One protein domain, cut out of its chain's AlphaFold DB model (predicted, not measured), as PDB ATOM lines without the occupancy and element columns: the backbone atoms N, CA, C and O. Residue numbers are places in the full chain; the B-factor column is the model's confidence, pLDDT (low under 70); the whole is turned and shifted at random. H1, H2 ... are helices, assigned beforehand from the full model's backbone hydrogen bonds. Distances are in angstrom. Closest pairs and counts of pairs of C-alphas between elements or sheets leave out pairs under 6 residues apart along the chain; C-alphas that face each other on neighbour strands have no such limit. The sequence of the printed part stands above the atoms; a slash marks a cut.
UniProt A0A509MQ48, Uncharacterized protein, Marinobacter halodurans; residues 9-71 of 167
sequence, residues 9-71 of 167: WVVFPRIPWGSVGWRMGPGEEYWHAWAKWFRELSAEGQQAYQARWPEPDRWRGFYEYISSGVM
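This is residues 9 to 71 of the 167 residues of an uncharacterized protein of Marinobacter halodurans (UniProt A0A509MQ48). A long helix, H2, makes the base; short H1 meets it at one end, H3 turns away at its other end, and H4 folds back side by side with H3, with few contacts between the helices. The 63 printed residues, with four named helices in the order H1 to H4 and no named strand, are all helix in class. The whole is compact, with a radius of gyration of the C-alphas of 11.6 A and spans of 32 by 23 by 22 A.

H1, residues 20 to 23, and H2, residues 26 to 40, touch only at the corner, with C-alphas of Trp 22 and Glu 28 closest at 4.8 A. H3, residues 43 to 52, is close to H2 but not clearly touching, the closest C-alphas, Phe 38 and Gln 46, being 6.8 A apart, at a steep tilt of 50 degrees, opposite ways. H4, residues 62 to 68, only just touches H2, with 3 pairs of C-alphas within 8 A, the closest Arg 39 and Ser 67 at 6.1 A. H3 and H4 are close but not clearly touching, closest at the C-alphas of Gln 50 and Tyr 63, 7.7 A, at a shallow tilt of 5 degrees, opposite ways. In H2, H3 and H4 every O i to N i+4 pair is within hydrogen-bond range; H1 is too short for one.

H1 begins at C-alpha 20 (-21.574, -33.134, 30.218). H2 is 21.5 A long and H3 14.4 A. H4 ends at C-alpha 68 (-35.421, -18.841, 21.644).

The C-alphas farthest apart, Met 24 and Glu 44, are 32.0 A apart. The printed part has no cut, no link is long, and no printed residue is under 70 in pLDDT.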
ATOM      1  N   TRP A   9     -33.340 -37.056  22.637       95.88
ATOM      2  CA  TRP A   9     -33.650 -38.026  23.701       95.88
ATOM      3  C   TRP A   9     -34.061 -39.408  23.201       95.88
ATOM      4  O   TRP A   9     -34.038 -40.357  23.981       95.88
ATOM      5  N   VAL A  10     -34.452 -39.524  21.933       96.44
ATOM      6  CA  VAL A  10     -34.755 -40.809  21.293       96.44
ATOM      7  C   VAL A  10     -33.456 -41.472  20.853       96.44
ATOM      8  O   VAL A  10     -33.234 -42.640  21.156       96.44
ATOM      9  N   VAL A  11     -32.560 -40.706  20.225       96.44
ATOM     10  CA  VAL A  11     -31.275 -41.225  19.731       96.44
ATOM     11  C   VAL A  11     -30.285 -41.490  20.870       96.44
ATOM     12  O   VAL A  11     -29.597 -42.509  20.868       96.44
ATOM     13  N   PHE A  12     -30.242 -40.621  21.886       95.44
ATOM     14  CA  PHE A  12     -29.355 -40.763  23.047       95.44
ATOM     15  C   PHE A  12     -30.143 -40.808  24.368       95.44
ATOM     16  O   PHE A  12     -29.999 -39.926  25.220       95.44
ATOM     17  N   PRO A  13     -30.926 -41.872  24.623       94.50
ATOM     18  CA  PRO A  13     -31.797 -41.960  25.800       94.50
ATOM     19  C   PRO A  13     -31.025 -42.028  27.127       94.50
ATOM     20  O   PRO A  13     -31.587 -41.809  28.199       94.50
ATOM     21  N   ARG A  14     -29.723 -42.338  27.067       93.00
ATOM     22  CA  ARG A  14     -28.829 -42.450  28.229       93.00
ATOM     23  C   ARG A  14     -28.101 -41.152  28.579       93.00
ATOM     24  O   ARG A  14     -27.406 -41.137  29.590       93.00
ATOM     25  N   ILE A  15     -28.234 -40.089  27.780       93.25
ATOM     26  CA  ILE A  15     -27.585 -38.797  28.036       93.25
ATOM     27  C   ILE A  15     -28.660 -37.782  28.466       93.25
ATOM     28  O   ILE A  15     -29.394 -37.258  27.631       93.25
ATOM     29  N   PRO A  16     -28.798 -37.480  29.772       92.81
ATOM     30  CA  PRO A  16     -29.757 -36.480  30.246       92.81
ATOM     31  C   PRO A  16     -29.434 -35.078  29.709       92.81
ATOM     32  O   PRO A  16     -28.264 -34.748  29.552       92.81
ATOM     33  N   TRP A  17     -30.440 -34.222  29.503       91.38
ATOM     34  CA  TRP A  17     -30.292 -32.874  28.920       91.38
ATOM     35  C   TRP A  17     -29.182 -32.010  29.558       91.38
ATOM     36  O   TRP A  17     -28.384 -31.399  28.861       91.38
ATOM     37  N   GLY A  18     -29.053 -31.993  30.885       87.81
ATOM     38  CA  GLY A  18     -28.004 -31.218  31.566       87.81
ATOM     39  C   GLY A  18     -26.622 -31.886  31.632       87.81
ATOM     40  O   GLY A  18     -25.741 -31.365  32.315       87.81
ATOM     41  N   SER A  19     -26.437 -33.058  31.017       90.19
ATOM     42  CA  SER A  19     -25.218 -33.862  31.147       90.19
ATOM     43  C   SER A  19     -24.041 -33.276  30.369       90.19
ATOM     44  O   SER A  19     -24.192 -32.804  29.243       90.19
ATOM     45  N   VAL A  20     -22.834 -33.414  30.928       87.12
ATOM     46  CA  VAL A  20     -21.574 -33.134  30.218       87.12
ATOM     47  C   VAL A  20     -21.405 -34.015  28.973       87.12
ATOM     48  O   VAL A  20     -20.705 -33.626  28.047       87.12
ATOM     49  N   GLY A  21     -22.095 -35.160  28.910       87.75
ATOM     50  CA  GLY A  21     -22.083 -36.053  27.748       87.75
ATOM     51  C   GLY A  21     -22.594 -35.416  26.450       87.75
ATOM     52  O   GLY A  21     -22.310 -35.938  25.384       87.75
ATOM     53  N   TRP A  22     -23.294 -34.277  26.513       93.44
ATOM     54  CA  TRP A  22     -23.666 -33.497  25.323       93.44
ATOM     55  C   TRP A  22     -22.541 -32.615  24.770       93.44
ATOM     56  O   TRP A  22     -22.718 -31.998  23.728       93.44
ATOM     57  N   ARG A  23     -21.405 -32.534  25.468       91.94
ATOM     58  CA  ARG A  23     -20.214 -31.757  25.080       91.94
ATOM     59  C   ARG A  23     -19.024 -32.655  24.743       91.94
ATOM     60  O   ARG A  23     -17.884 -32.215  24.842       91.94
ATOM     61  N   MET A  24     -19.290 -33.945  24.540       88.81
ATOM     62  CA  MET A  24     -18.275 -34.965  24.321       88.81
ATOM     63  C   MET A  24     -18.818 -36.044  23.376       88.81
ATOM     64  O   MET A  24     -19.836 -36.679  23.657       88.81
ATOM     65  N   GLY A  25     -18.082 -36.328  22.303       89.81
ATOM     66  CA  GLY A  25     -18.325 -37.484  21.437       89.81
ATOM     67  C   GLY A  25     -19.588 -37.370  20.563       89.81
ATOM     68  O   GLY A  25     -20.027 -36.267  20.246       89.81
ATOM     69  N   PRO A  26     -20.200 -38.500  20.156       90.88
ATOM     70  CA  PRO A  26     -21.226 -38.510  19.105       90.88
ATOM     71  C   PRO A  26     -22.530 -37.789  19.486       90.88
ATOM     72  O   PRO A  26     -23.281 -37.368  18.606       90.88
ATOM     73  N   GLY A  27     -22.810 -37.631  20.785       93.00
ATOM     74  CA  GLY A  27     -23.975 -36.879  21.254       93.00
ATOM     75  C   GLY A  27     -23.889 -35.393  20.907       93.00
ATOM     76  O   GLY A  27     -24.893 -34.799  20.521       93.00
ATOM     77  N   GLU A  28     -22.694 -34.806  20.987       95.00
ATOM     78  CA  GLU A  28     -22.451 -33.394  20.670       95.00
ATOM     79  C   GLU A  28     -22.704 -33.102  19.187       95.00
ATOM     80  O   GLU A  28     -23.476 -32.204  18.842       95.00
ATOM     81  N   GLU A  29     -22.122 -33.912  18.301       93.75
ATOM     82  CA  GLU A  29     -22.295 -33.769  16.852       93.75
ATOM     83  C   GLU A  29     -23.772 -33.873  16.451       93.75
ATOM     84  O   GLU A  29     -24.289 -33.029  15.709       93.75
ATOM     85  N   TYR A  30     -24.481 -34.872  16.990       94.88
ATOM     86  CA  TYR A  30     -25.902 -35.050  16.715       94.88
ATOM     87  C   TYR A  30     -26.740 -33.893  17.257       94.88
ATOM     88  O   TYR A  30     -27.620 -33.400  16.553       94.88
ATOM     89  N   TRP A  31     -26.456 -33.431  18.478       94.88
ATOM     90  CA  TRP A  31     -27.138 -32.291  19.084       94.88
ATOM     91  C   TRP A  31     -27.030 -31.046  18.209       94.88
ATOM     92  O   TRP A  31     -28.039 -30.402  17.922       94.88
ATOM     93  N   HIS A  32     -25.822 -30.715  17.747       93.94
ATOM     94  CA  HIS A  32     -25.601 -29.550  16.895       93.94
ATOM     95  C   HIS A  32     -26.316 -29.672  15.551       93.94
ATOM     96  O   HIS A  32     -26.972 -28.717  15.121       93.94
ATOM     97  N   ALA A  33     -26.237 -30.838  14.907       94.75
ATOM     98  CA  ALA A  33     -26.912 -31.082  13.638       94.75
ATOM     99  C   ALA A  33     -28.440 -31.016  13.782       94.75
ATOM    100  O   ALA A  33     -29.112 -30.359  12.987       94.75
ATOM    101  N   TRP A  34     -28.985 -31.646  14.827       96.62
ATOM    102  CA  TRP A  34     -30.411 -31.632  15.133       96.62
ATOM    103  C   TRP A  34     -30.905 -30.216  15.451       96.62
ATOM    104  O   TRP A  34     -31.882 -29.765  14.861       96.62
ATOM    105  N   ALA A  35     -30.204 -29.475  16.313       95.62
ATOM    106  CA  ALA A  35     -30.600 -28.125  16.714       95.62
ATOM    107  C   ALA A  35     -30.500 -27.116  15.564       95.62
ATOM    108  O   ALA A  35     -31.274 -26.161  15.504       95.62
ATOM    109  N   LYS A  36     -29.536 -27.287  14.651       95.56
ATOM    110  CA  LYS A  36     -29.464 -26.497  13.417       95.56
ATOM    111  C   LYS A  36     -30.678 -26.781  12.534       95.56
ATOM    112  O   LYS A  36     -31.420 -25.855  12.229       95.56
ATOM    113  N   TRP A  37     -30.910 -28.052  12.213       96.00
ATOM    114  CA  TRP A  37     -32.025 -28.485  11.374       96.00
ATOM    115  C   TRP A  37     -33.389 -28.050  11.932       96.00
ATOM    116  O   TRP A  37     -34.197 -27.482  11.207       96.00
ATOM    117  N   PHE A  38     -33.635 -28.250  13.229       96.44
ATOM    118  CA  PHE A  38     -34.907 -27.892  13.857       96.44
ATOM    119  C   PHE A  38     -35.187 -26.384  13.782       96.44
ATOM    120  O   PHE A  38     -36.314 -25.981  13.509       96.44
ATOM    121  N   ARG A  39     -34.156 -25.543  13.963       95.00
ATOM    122  CA  ARG A  39     -34.279 -24.080  13.839       95.00
ATOM    123  C   ARG A  39     -34.502 -23.606  12.403       95.00
ATOM    124  O   ARG A  39     -35.039 -22.521  12.215       95.00
ATOM    125  N   GLU A  40     -34.093 -24.391  11.411       95.12
ATOM    126  CA  GLU A  40     -34.320 -24.104   9.988       95.12
ATOM    127  C   GLU A  40     -35.742 -24.477   9.527       95.12
ATOM    128  O   GLU A  40     -36.167 -24.047   8.454       95.12
ATOM    129  N   LEU A  41     -36.507 -25.240  10.323       94.69
ATOM    130  CA  LEU A  41     -37.921 -25.514  10.050       94.69
ATOM    131  C   LEU A  41     -38.768 -24.239  10.178       94.69
ATOM    132  O   LEU A  41     -38.519 -23.398  11.046       94.69
ATOM    133  N   SER A  42     -39.833 -24.141   9.370       95.38
ATOM    134  CA  SER A  42     -40.856 -23.101   9.542       95.38
ATOM    135  C   SER A  42     -41.569 -23.248  10.890       95.38
ATOM    136  O   SER A  42     -41.494 -24.299  11.531       95.38
ATOM    137  N   ALA A  43     -42.310 -22.222  11.313       94.31
ATOM    138  CA  ALA A  43     -43.088 -22.281  12.551       94.31
ATOM    139  C   ALA A  43     -44.069 -23.470  12.555       94.31
ATOM    140  O   ALA A  43     -44.154 -24.205  13.537       94.31
ATOM    141  N   GLU A  44     -44.744 -23.713  11.431       96.06
ATOM    142  CA  GLU A  44     -45.656 -24.844  11.243       96.06
ATOM    143  C   GLU A  44     -44.896 -26.176  11.269       96.06
ATOM    144  O   GLU A  44     -45.359 -27.142  11.873       96.06
ATOM    145  N   GLY A  45     -43.704 -26.226  10.662       95.62
ATOM    146  CA  GLY A  45     -42.830 -27.399  10.689       95.62
ATOM    147  C   GLY A  45     -42.355 -27.747  12.101       95.62
ATOM    148  O   GLY A  45     -42.400 -28.913  12.496       95.62
ATOM    149  N   GLN A  46     -41.965 -26.742  12.891       95.50
ATOM    150  CA  GLN A  46     -41.607 -26.922  14.299       95.50
ATOM    151  C   GLN A  46     -42.813 -27.413  15.103       95.50
ATOM    152  O   GLN A  46     -42.686 -28.385  15.840       95.50
ATOM    153  N   GLN A  47     -43.994 -26.812  14.933       95.88
ATOM    154  CA  GLN A  47     -45.214 -27.234  15.633       95.88
ATOM    155  C   GLN A  47     -45.613 -28.676  15.293       95.88
ATOM    156  O   GLN A  47     -45.897 -29.465  16.195       95.88
ATOM    157  N   ALA A  48     -45.586 -29.049  14.011       96.50
ATOM    158  CA  ALA A  48     -45.871 -30.413  13.575       96.50
ATOM    159  C   ALA A  48     -44.865 -31.416  14.159       96.50
ATOM    160  O   ALA A  48     -45.241 -32.506  14.594       96.50
ATOM    161  N   TYR A  49     -43.586 -31.034  14.223       96.56
ATOM    162  CA  TYR A  49     -42.554 -31.853  14.844       96.56
ATOM    163  C   TYR A  49     -42.793 -32.049  16.345       96.56
ATOM    164  O   TYR A  49     -42.762 -33.185  16.814       96.56
ATOM    165  N   GLN A  50     -43.081 -30.970  17.078       96.44
ATOM    166  CA  GLN A  50     -43.371 -31.002  18.517       96.44
ATOM    167  C   GLN A  50     -44.624 -31.826  18.842       96.44
ATOM    168  O   GLN A  50     -44.651 -32.542  19.838       96.44
ATOM    169  N   ALA A  51     -45.654 -31.762  17.991       96.56
ATOM    170  CA  ALA A  51     -46.876 -32.544  18.166       96.56
ATOM    171  C   ALA A  51     -46.634 -34.051  17.992       96.56
ATOM    172  O   ALA A  51     -47.224 -34.866  18.700       96.56
ATOM    173  N   ARG A  52     -45.753 -34.429  17.057       96.62
ATOM    174  CA  ARG A  52     -45.369 -35.829  16.838       96.62
ATOM    175  C   ARG A  52     -44.408 -36.348  17.906       96.62
ATOM    176  O   ARG A  52     -44.489 -37.515  18.278       96.62
ATOM    177  N   TRP A  53     -43.507 -35.495  18.378       96.62
ATOM    178  CA  TRP A  53     -42.472 -35.829  19.348       96.62
ATOM    179  C   TRP A  53     -42.629 -34.975  20.612       96.62
ATOM    180  O   TRP A  53     -41.843 -34.058  20.835       96.62
ATOM    181  N   PRO A  54     -43.636 -35.246  21.459       97.00
ATOM    182  CA  PRO A  54     -43.834 -34.466  22.671       97.00
ATOM    183  C   PRO A  54     -42.632 -34.589  23.613       97.00
ATOM    184  O   PRO A  54     -42.013 -35.651  23.734       97.00
ATOM    185  N   GLU A  55     -42.321 -33.498  24.313       97.38
ATOM    186  CA  GLU A  55     -41.248 -33.480  25.304       97.38
ATOM    187  C   GLU A  55     -41.584 -34.421  26.469       97.38
ATOM    188  O   GLU A  55     -42.613 -34.243  27.129       97.38
ATOM    189  N   PRO A  56     -40.723 -35.398  26.795       96.00
ATOM    190  CA  PRO A  56     -40.860 -36.123  28.050       96.00
ATOM    191  C   PRO A  56     -40.562 -35.196  29.239       96.00
ATOM    192  O   PRO A  56     -39.853 -34.201  29.107       96.00
ATOM    193  N   ASP A  57     -41.018 -35.551  30.444       93.00
ATOM    194  CA  ASP A  57     -40.912 -34.679  31.630       93.00
ATOM    195  C   ASP A  57     -39.494 -34.164  31.923       93.00
ATOM    196  O   ASP A  57     -39.308 -33.012  32.315       93.00
ATOM    197  N   ARG A  58     -38.472 -35.002  31.701       91.00
ATOM    198  CA  ARG A  58     -37.055 -34.642  31.909       91.00
ATOM    199  C   ARG A  58     -36.501 -33.671  30.855       91.00
ATOM    200  O   ARG A  58     -35.384 -33.188  31.017       91.00
ATOM    201  N   TRP A  59     -37.272 -33.404  29.807       95.44
ATOM    202  CA  TRP A  59     -36.950 -32.554  28.659       95.44
ATOM    203  C   TRP A  59     -37.914 -31.372  28.513       95.44
ATOM    204  O   TRP A  59     -37.905 -30.686  27.501       95.44
ATOM    205  N   ARG A  60     -38.727 -31.099  29.538       95.88
ATOM    206  CA  ARG A  60     -39.696 -30.001  29.528       95.88
ATOM    207  C   ARG A  60     -39.040 -28.634  29.295       95.88
ATOM    208  O   ARG A  60     -38.189 -28.221  30.087       95.88
ATOM    209  N   GLY A  61     -39.519 -27.907  28.290       96.00
ATOM    210  CA  GLY A  61     -39.020 -26.606  27.840       96.00
ATOM    211  C   GLY A  61     -37.855 -26.700  26.852       96.00
ATOM    212  O   GLY A  61     -37.156 -25.710  26.643       96.00
ATOM    213  N   PHE A  62     -37.569 -27.882  26.302       96.62
ATOM    214  CA  PHE A  62     -36.425 -28.105  25.420       96.62
ATOM    215  C   PHE A  62     -36.574 -27.416  24.074       96.62
ATOM    216  O   PHE A  62     -35.646 -26.736  23.638       96.62
ATOM    217  N   TYR A  63     -37.725 -27.548  23.425       96.62
ATOM    218  CA  TYR A  63     -37.969 -26.901  22.144       96.62
ATOM    219  C   TYR A  63     -37.898 -25.382  22.266       96.62
ATOM    220  O   TYR A  63     -37.258 -24.732  21.444       96.62
ATOM    221  N   GLU A  64     -38.477 -24.822  23.328       96.06
ATOM    222  CA  GLU A  64     -38.397 -23.388  23.606       96.06
ATOM    223  C   GLU A  64     -36.943 -22.948  23.826       96.06
ATOM    224  O   GLU A  64     -36.485 -21.994  23.199       96.06
ATOM    225  N   TYR A  65     -36.173 -23.699  24.621       96.19
ATOM    226  CA  TYR A  65     -34.744 -23.446  24.803       96.19
ATOM    227  C   TYR A  65     -33.969 -23.452  23.477       96.19
ATOM    228  O   TYR A  65     -33.142 -22.572  23.247       96.19
ATOM    229  N   ILE A  66     -34.235 -24.410  22.585       95.38
ATOM    230  CA  ILE A  66     -33.543 -24.500  21.293       95.38
ATOM    231  C   ILE A  66     -33.946 -23.360  20.353       95.38
ATOM    232  O   ILE A  66     -33.084 -22.820  19.659       95.38
ATOM    233  N   SER A  67     -35.224 -22.982  20.326       93.44
ATOM    234  CA  SER A  67     -35.729 -21.968  19.396       93.44
ATOM    235  C   SER A  67     -35.427 -20.534  19.837       93.44
ATOM    236  O   SER A  67     -35.102 -19.705  18.990       93.44
ATOM    237  N   SER A  68     -35.519 -20.221  21.133       93.00
ATOM    238  CA  SER A  68     -35.421 -18.841  21.644       93.00
ATOM    239  C   SER A  68     -34.334 -18.631  22.700       93.00
ATOM    240  O   SER A  68     -34.063 -17.493  23.079       93.00
ATOM    241  N   GLY A  69     -33.694 -19.699  23.183       93.00
ATOM    242  CA  GLY A  69     -32.700 -19.616  24.254       93.00
ATOM    243  C   GLY A  69     -33.298 -19.409  25.647       93.00
ATOM    244  O   GLY A  69     -32.545 -19.166  26.592       93.00
ATOM    245  N   VAL A  70     -34.625 -19.503  25.807       95.31
ATOM    246  CA  VAL A  70     -35.280 -19.404  27.120       95.31
ATOM    247  C   VAL A  70     -34.776 -20.519  28.032       95.31
ATOM    248  O   VAL A  70     -34.770 -21.696  27.674       95.31
ATOM    249  N   MET A  71     -34.326 -20.144  29.229       94.00
ATOM    250  CA  MET A  71     -33.804 -21.103  30.197       94.00
ATOM    251  C   MET A  71     -34.902 -22.072  30.647       94.00
ATOM    252  O   MET A  71     -35.992 -21.633  31.022       94.00
TER     253      MET A  71